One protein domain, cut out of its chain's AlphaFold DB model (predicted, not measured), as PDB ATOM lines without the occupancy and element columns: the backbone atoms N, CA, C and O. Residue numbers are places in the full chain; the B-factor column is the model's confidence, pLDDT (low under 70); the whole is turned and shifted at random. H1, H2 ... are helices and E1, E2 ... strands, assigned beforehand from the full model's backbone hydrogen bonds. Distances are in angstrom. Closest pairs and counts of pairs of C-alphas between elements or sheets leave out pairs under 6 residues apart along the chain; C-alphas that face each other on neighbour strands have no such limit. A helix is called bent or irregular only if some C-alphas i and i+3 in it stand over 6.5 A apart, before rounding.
ATOM      1  N   ALA A  10     186.702  91.297 129.666       52.59
ATOM      2  CA  ALA A  10     185.548  91.164 130.551       52.59
ATOM      3  C   ALA A  10     185.877  91.323 132.052       52.59
ATOM      4  O   ALA A  10     184.992  91.690 132.828       52.59
ATOM      5  N   MET A  11     187.126  91.110 132.484       48.66
ATOM      6  CA  MET A  11     187.554  91.361 133.872       48.66
ATOM      7  C   MET A  11     187.757  92.855 134.164       48.66
ATOM      8  O   MET A  11     187.537  93.287 135.292       48.66
ATOM      9  N   ALA A  12     188.133  93.659 133.162       52.06
ATOM     10  CA  ALA A  12     188.273  95.106 133.327       52.06
ATOM     11  C   ALA A  12     186.905  95.779 133.525       52.06
ATOM     12  O   ALA A  12     186.738  96.580 134.439       52.06
ATOM     13  N   ALA A  13     185.904  95.411 132.720       52.31
ATOM     14  CA  ALA A  13     184.593  96.062 132.732       52.31
ATOM     15  C   ALA A  13     183.849  95.961 134.078       52.31
ATOM     16  O   ALA A  13     183.171  96.909 134.457       52.31
ATOM     17  N   ASN A  14     183.996  94.850 134.812       54.72
ATOM     18  CA  ASN A  14     183.338  94.675 136.114       54.72
ATOM     19  C   ASN A  14     184.075  95.388 137.259       54.72
ATOM     20  O   ASN A  14     183.433  95.849 138.195       54.72
ATOM     21  N   TYR A  15     185.406  95.507 137.181       53.88
ATOM     22  CA  TYR A  15     186.205  96.215 138.190       53.88
ATOM     23  C   TYR A  15     185.925  97.726 138.165       53.88
ATOM     24  O   TYR A  15     185.754  98.352 139.204       53.88
ATOM     25  N   TYR A  16     185.761  98.295 136.964       56.66
ATOM     26  CA  TYR A  16     185.388  99.701 136.794       56.66
ATOM     27  C   TYR A  16     183.969 100.036 137.287       56.66
ATOM     28  O   TYR A  16     183.720 101.195 137.610       56.66
ATOM     29  N   ASP A  17     183.045  99.071 137.347       71.94
ATOM     30  CA  ASP A  17     181.662  99.305 137.793       71.94
ATOM     31  C   ASP A  17     181.568  99.385 139.327       71.94
ATOM     32  O   ASP A  17     180.939 100.301 139.856       71.94
ATOM     33  N   GLU A  18     182.278  98.502 140.041       73.62
ATOM     34  CA  GLU A  18     182.290  98.476 141.511       73.62
ATOM     35  C   GLU A  18     183.033  99.686 142.102       73.62
ATOM     36  O   GLU A  18     182.474 100.379 142.953       73.62
ATOM     37  N   ASP A  19     184.218 100.025 141.573       79.00
ATOM     38  CA  ASP A  19     184.968 101.224 141.985       79.00
ATOM     39  C   ASP A  19     184.167 102.515 141.718       79.00
ATOM     40  O   ASP A  19     184.191 103.464 142.505       79.00
ATOM     41  N   THR A  20     183.426 102.567 140.603       83.19
ATOM     42  CA  THR A  20     182.571 103.721 140.279       83.19
ATOM     43  C   THR A  20     181.374 103.804 141.223       83.19
ATOM     44  O   THR A  20     181.019 104.897 141.661       83.19
ATOM     45  N   ALA A  21     180.749 102.674 141.560       83.44
ATOM     46  CA  ALA A  21     179.629 102.633 142.495       83.44
ATOM     47  C   ALA A  21     180.049 103.055 143.914       83.44
ATOM     48  O   ALA A  21     179.325 103.812 144.570       83.44
ATOM     49  N   GLU A  22     181.227 102.618 144.370       87.50
ATOM     50  CA  GLU A  22     181.806 103.061 145.641       87.50
ATOM     51  C   GLU A  22     182.073 104.571 145.620       87.50
ATOM     52  O   GLU A  22     181.580 105.287 146.492       87.50
ATOM     53  N   ALA A  23     182.724 105.083 144.570       84.94
ATOM     54  CA  ALA A  23     182.998 106.513 144.424       84.94
ATOM     55  C   ALA A  23     181.722 107.379 144.384       84.94
ATOM     56  O   ALA A  23     181.697 108.472 144.949       84.94
ATOM     57  N   ILE A  24     180.646 106.902 143.744       86.12
ATOM     58  CA  ILE A  24     179.341 107.584 143.756       86.12
ATOM     59  C   ILE A  24     178.764 107.605 145.174       86.12
ATOM     60  O   ILE A  24     178.293 108.647 145.623       86.12
ATOM     61  N   THR A  25     178.837 106.485 145.895       87.88
ATOM     62  CA  THR A  25     178.313 106.378 147.265       87.88
ATOM     63  C   THR A  25     179.057 107.309 148.226       87.88
ATOM     64  O   THR A  25     178.435 107.983 149.051       87.88
ATOM     65  N   GLU A  26     180.386 107.384 148.119       91.62
ATOM     66  CA  GLU A  26     181.197 108.326 148.896       91.62
ATOM     67  C   GLU A  26     180.830 109.779 148.571       91.62
ATOM     68  O   GLU A  26     180.573 110.569 149.481       91.62
ATOM     69  N   PHE A  27     180.704 110.110 147.282       84.69
ATOM     70  CA  PHE A  27     180.284 111.437 146.839       84.69
ATOM     71  C   PHE A  27     178.905 111.840 147.391       84.69
ATOM     72  O   PHE A  27     178.732 112.965 147.864       84.69
ATOM     73  N   GLU A  28     177.924 110.936 147.360       87.38
ATOM     74  CA  GLU A  28     176.582 111.187 147.898       87.38
ATOM     75  C   GLU A  28     176.619 111.483 149.403       87.38
ATOM     76  O   GLU A  28     175.982 112.434 149.864       87.38
ATOM     77  N   ARG A  29     177.408 110.716 150.162       91.94
ATOM     78  CA  ARG A  29     177.564 110.891 151.611       91.94
ATOM     79  C   ARG A  29     178.248 112.212 151.972       91.94
ATOM     80  O   ARG A  29     177.850 112.873 152.940       91.94
ATOM     81  N   ASP A  30     179.267 112.596 151.212       90.31
ATOM     82  CA  ASP A  30     179.979 113.860 151.402       90.31
ATOM     83  C   ASP A  30     179.064 115.053 151.104       90.31
ATOM     84  O   ASP A  30     179.018 116.023 151.869       90.31
ATOM     85  N   LEU A  31     178.269 114.959 150.034       85.38
ATOM     86  CA  LEU A  31     177.289 115.978 149.677       85.38
ATOM     87  C   LEU A  31     176.180 116.104 150.734       85.38
ATOM     88  O   LEU A  31     175.814 117.224 151.100       85.38
ATOM     89  N   GLU A  32     175.662 114.986 151.249       87.62
ATOM     90  CA  GLU A  32     174.675 114.980 152.337       87.62
ATOM     91  C   GLU A  32     175.218 115.694 153.579       87.62
ATOM     92  O   GLU A  32     174.565 116.593 154.119       87.62
ATOM     93  N   SER A  33     176.437 115.344 153.996       89.50
ATOM     94  CA  SER A  33     177.084 115.931 155.172       89.50
ATOM     95  C   SER A  33     177.252 117.447 155.018       89.50
ATOM     96  O   SER A  33     176.840 118.207 155.897       89.50
ATOM     97  N   LEU A  34     177.754 117.898 153.864       84.00
ATOM     98  CA  LEU A  34     177.925 119.319 153.553       84.00
ATOM     99  C   LEU A  34     176.598 120.094 153.621       84.00
ATOM    100  O   LEU A  34     176.531 121.188 154.190       84.00
ATOM    101  N   ILE A  35     175.532 119.538 153.039       82.00
ATOM    102  CA  ILE A  35     174.209 120.173 153.021       82.00
ATOM    103  C   ILE A  35     173.640 120.273 154.443       82.00
ATOM    104  O   ILE A  35     173.133 121.331 154.821       82.00
ATOM    105  N   LEU A  36     173.733 119.208 155.245       84.62
ATOM    106  CA  LEU A  36     173.227 119.188 156.621       84.62
ATOM    107  C   LEU A  36     173.965 120.176 157.531       84.62
ATOM    108  O   LEU A  36     173.322 120.880 158.313       84.62
ATOM    109  N   GLU A  37     175.289 120.282 157.407       85.12
ATOM    110  CA  GLU A  37     176.083 121.271 158.144       85.12
ATOM    111  C   GLU A  37     175.676 122.706 157.785       85.12
ATOM    112  O   GLU A  37     175.455 123.544 158.669       85.12
ATOM    113  N   ALA A  38     175.491 122.990 156.493       76.81
ATOM    114  CA  ALA A  38     175.015 124.290 156.038       76.81
ATOM    115  C   ALA A  38     173.593 124.594 156.560       76.81
ATOM    116  O   ALA A  38     173.334 125.722 156.992       76.81
ATOM    117  N   PHE A  39     172.689 123.607 156.608       75.94
ATOM    118  CA  PHE A  39     171.346 123.769 157.187       75.94
ATOM    119  C   PHE A  39     171.410 124.089 158.678       75.94
ATOM    120  O   PHE A  39     170.729 125.008 159.139       75.94
ATOM    121  N   ALA A  40     172.246 123.368 159.428       81.88
ATOM    122  CA  ALA A  40     172.411 123.571 160.864       81.88
ATOM    123  C   ALA A  40     172.895 124.991 161.203       81.88
ATOM    124  O   ALA A  40     172.566 125.524 162.262       81.88
ATOM    125  N   SER A  41     173.619 125.641 160.285       81.81
ATOM    126  CA  SER A  41     174.066 127.031 160.433       81.81
ATOM    127  C   SER A  41     172.967 128.090 160.215       81.81
ATOM    128  O   SER A  41     173.211 129.280 160.417       81.81
ATOM    129  N   GLY A  42     171.748 127.686 159.832       76.31
ATOM    130  CA  GLY A  42     170.610 128.586 159.613       76.31
ATOM    131  C   GLY A  42     170.597 129.273 158.243       76.31
ATOM    132  O   GLY A  42     169.845 130.230 158.037       76.31
ATOM    133  N   VAL A  43     171.415 128.807 157.295       74.75
ATOM    134  CA  VAL A  43     171.436 129.339 155.930       74.75
ATOM    135  C   VAL A  43     170.240 128.789 155.141       74.75
ATOM    136  O   VAL A  43     170.019 127.578 155.121       74.75
ATOM    137  N   PRO A  44     169.460 129.639 154.447       72.25
ATOM    138  CA  PRO A  44     168.403 129.171 153.556       72.25
ATOM    139  C   PRO A  44     169.004 128.419 152.361       72.25
ATOM    140  O   PRO A  44     169.688 129.012 151.524       72.25
ATOM    141  N   ILE A  45     168.715 127.121 152.286       74.31
ATOM    142  CA  ILE A  45     169.268 126.196 151.286       74.31
ATOM    143  C   ILE A  45     168.335 125.955 150.092       74.31
ATOM    144  O   ILE A  45     168.755 125.411 149.084       74.31
ATOM    145  N   GLU A  46     167.088 126.411 150.116       82.19
ATOM    146  CA  GLU A  46     166.193 126.300 148.953       82.19
ATOM    147  C   GLU A  46     166.588 127.301 147.847       82.19
ATOM    148  O   GLU A  46     165.986 128.370 147.707       82.19
ATOM    149  N   ARG A  47     167.679 127.016 147.124       83.00
ATOM    150  CA  ARG A  47     168.332 127.908 146.153       83.00
ATOM    151  C   ARG A  47     169.051 127.132 145.044       83.00
ATOM    152  O   ARG A  47     169.155 125.906 145.063       83.00
ATOM    153  N   GLN A  48     169.540 127.886 144.060       85.44
ATOM    154  CA  GLN A  48     170.409 127.408 142.989       85.44
ATOM    155  C   GLN A  48     171.794 128.052 143.115       85.44
ATOM    156  O   GLN A  48     171.895 129.262 143.331       85.44
ATOM    157  N   TRP A  49     172.843 127.255 142.922       83.56
ATOM    158  CA  TRP A  49     174.238 127.692 142.910       83.56
ATOM    159  C   TRP A  49     174.920 127.265 141.618       83.56
ATOM    160  O   TRP A  49     174.701 126.156 141.132       83.56
ATOM    161  N   VAL A  50     175.751 128.155 141.081       82.69
ATOM    162  CA  VAL A  50     176.565 127.923 139.884       82.69
ATOM    163  C   VAL A  50     178.025 127.950 140.314       82.69
ATOM    164  O   VAL A  50     178.475 128.948 140.879       82.69
ATOM    165  N   PHE A  51     178.743 126.860 140.057       80.38
ATOM    166  CA  PHE A  51     180.156 126.724 140.391       80.38
ATOM    167  C   PHE A  51     180.977 126.729 139.106       80.38
ATOM    168  O   PHE A  51     180.785 125.882 138.233       80.38
ATOM    169  N   VAL A  52     181.887 127.693 139.009       78.50
ATOM    170  CA  VAL A  52     182.844 127.818 137.905       78.50
ATOM    171  C   VAL A  52     184.191 127.349 138.430       78.50
ATOM    172  O   VAL A  52     184.669 127.868 139.440       78.50
ATOM    173  N   SER A  53     184.768 126.339 137.787       70.38
ATOM    174  CA  SER A  53     185.987 125.675 138.258       70.38
ATOM    175  C   SER A  53     187.154 125.966 137.310       70.38
ATOM    176  O   SER A  53     187.022 125.819 136.099       70.38
ATOM    177  N   GLU A  54     188.313 126.343 137.854       77.94
ATOM    178  CA  GLU A  54     189.573 126.440 137.104       77.94
ATOM    179  C   GLU A  54     190.575 125.393 137.631       77.94
ATOM    180  O   GLU A  54     190.686 125.234 138.850       77.94
ATOM    181  N   PRO A  55     191.347 124.701 136.766       65.56
ATOM    182  CA  PRO A  55     191.357 124.782 135.301       65.56
ATOM    183  C   PRO A  55     190.178 124.039 134.645       65.56
ATOM    184  O   PRO A  55     189.545 123.182 135.255       65.56
ATOM    185  N   SER A  56     189.935 124.333 133.363       60.38
ATOM    186  CA  SER A  56     188.817 123.850 132.524       60.38
ATOM    187  C   SER A  56     188.693 122.325 132.346       60.38
ATOM    188  O   SER A  56     187.925 121.865 131.505       60.38
ATOM    189  N   SER A  57     189.493 121.528 133.056       69.19
ATOM    190  CA  SER A  57     189.381 120.069 133.104       69.19
ATOM    191  C   SER A  57     188.144 119.598 133.870       69.19
ATOM    192  O   SER A  57     187.753 118.445 133.720       69.19
ATOM    193  N   VAL A  58     187.536 120.474 134.673       73.75
ATOM    194  CA  VAL A  58     186.252 120.220 135.330       73.75
ATOM    195  C   VAL A  58     185.179 121.042 134.614       73.75
ATOM    196  O   VAL A  58     185.376 122.246 134.437       73.75
ATOM    197  N   PRO A  59     184.070 120.429 134.167       73.12
ATOM    198  CA  PRO A  59     182.981 121.170 133.548       73.12
ATOM    199  C   PRO A  59     182.308 122.089 134.570       73.12
ATOM    200  O   PRO A  59     182.247 121.770 135.757       73.12
ATOM    201  N   ASP A  60     181.752 123.202 134.099       81.31
ATOM    202  CA  ASP A  60     180.860 124.019 134.917       81.31
ATOM    203  C   ASP A  60     179.645 123.194 135.348       81.31
ATOM    204  O   ASP A  60     179.078 122.425 134.565       81.31
ATOM    205  N   TRP A  61     179.219 123.373 136.596       81.19
ATOM    206  CA  TRP A  61     178.116 122.606 137.162       81.19
ATOM    207  C   TRP A  61     177.206 123.473 138.029       81.19
ATOM    208  O   TRP A  61     177.561 124.554 138.505       81.19
ATOM    209  N   THR A  62     175.964 123.016 138.170       83.44
ATOM    210  CA  THR A  62     174.897 123.721 138.883       83.44
ATOM    211  C   THR A  62     174.219 122.765 139.850       83.44
ATOM    212  O   THR A  62     173.851 121.658 139.467       83.44
ATOM    213  N   VAL A  63     174.002 123.224 141.083       82.56
ATOM    214  CA  VAL A  63     173.211 122.511 142.096       82.56
ATOM    215  C   VAL A  63     171.953 123.307 142.386       82.56
ATOM    216  O   VAL A  63     172.015 124.518 142.595       82.56
ATOM    217  N   ARG A  64     170.811 122.621 142.427       84.88
ATOM    218  CA  ARG A  64     169.532 123.182 142.861       84.88
ATOM    219  C   ARG A  64     168.983 122.331 143.994       84.88
ATOM    220  O   ARG A  64     168.818 121.127 143.818       84.88
ATOM    221  N   ILE A  65     168.696 122.954 145.131       82.69
ATOM    222  CA  ILE A  65     168.072 122.284 146.274       82.69
ATOM    223  C   ILE A  65     166.660 122.839 146.436       82.69
ATOM    224  O   ILE A  65     166.453 124.049 146.495       82.69
ATOM    225  N   GLU A  66     165.681 121.939 146.478       83.38
ATOM    226  CA  GLU A  66     164.258 122.259 146.563       83.38
ATOM    227  C   GLU A  66     163.637 121.489 147.726       83.38
ATOM    228  O   GLU A  66     163.958 120.321 147.967       83.38
TER     229      GLU A  66
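What this domain is: This is residues 10 to 66 of the 91 residues of an uncharacterized protein of Halostagnicola larsenii XH-48 (UniProt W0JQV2). One small two-stranded hairpin, E1 and E2, hangs from one end of a long, straight helix, H1, by a short link, and the chain folds back there so that the hairpin slants away from the helix in an open V. The helix makes most of the long axis, and its residues 10 to 34 stick out free of the rest. The printed part has 57 residues, with one named helix and two named strands in the order H1, E1, E2; the sheet has the order E1 - E2 and is antiparallel, and the class is mixed, helices and strands. The whole is only just extended, close to loose, with a radius of gyration of the C-alphas of 15.6 A, and it spans 49 by 27 by 18 A.

How they stand to each other: Look first at the sheet, where E1, residues 48 to 51, and E2, residues 61 to 64, form a hairpin. They are antiparallel, with 162 degrees between their N-to-C directions. Compare C-alphas 48 and 64, which face each other at 4.3 A, and then 51 and 61, which face each other at 5.6 A. Across the pair, N 49 and O 63 are within hydrogen-bond range at 2.9 A, and so are N 63 and O 49 at 3.0 A. Moving outward, you reach H1, residues 10 to 40, which is apart from E2: no C-alpha of the one is within 8 A of the other. In the backbone of H1, 24 of 27 O i to N i+4 pairs are within hydrogen-bond range.

Where its parts are: Find C-alpha 48 at (170.409, 127.408, 142.989), where E1 begins; its four residues run 10.1 A to Phe 51. Then go to Trp 61, from which E2 runs 10.3 A to C-alpha 64 at (169.532, 123.182, 142.861). For H1, start at C-alpha 10, at (185.548, 91.164, 130.551); from there the helix runs 46.3 A to C-alpha 40 at (172.411, 123.571, 160.864), and it is not bent.

The domain as a whole: The outline is elongated, and the two C-alphas farthest apart are those of Ala 10 and Gly 42, at 49.7 A. The printed part has no cut from residue 10 to residue 66. Between H1 and E1 you pass 7 residues, a short link, and between E1 and E2 you pass 9, also a short link. Residues 37 to 44, of which 37 to 40 belong to H1, stand free as well. In the B-factor column the mean pLDDT of the printed part is 77.4, and the model's confidence is low, under 70, at residues 10 to 16 and 55 to 57.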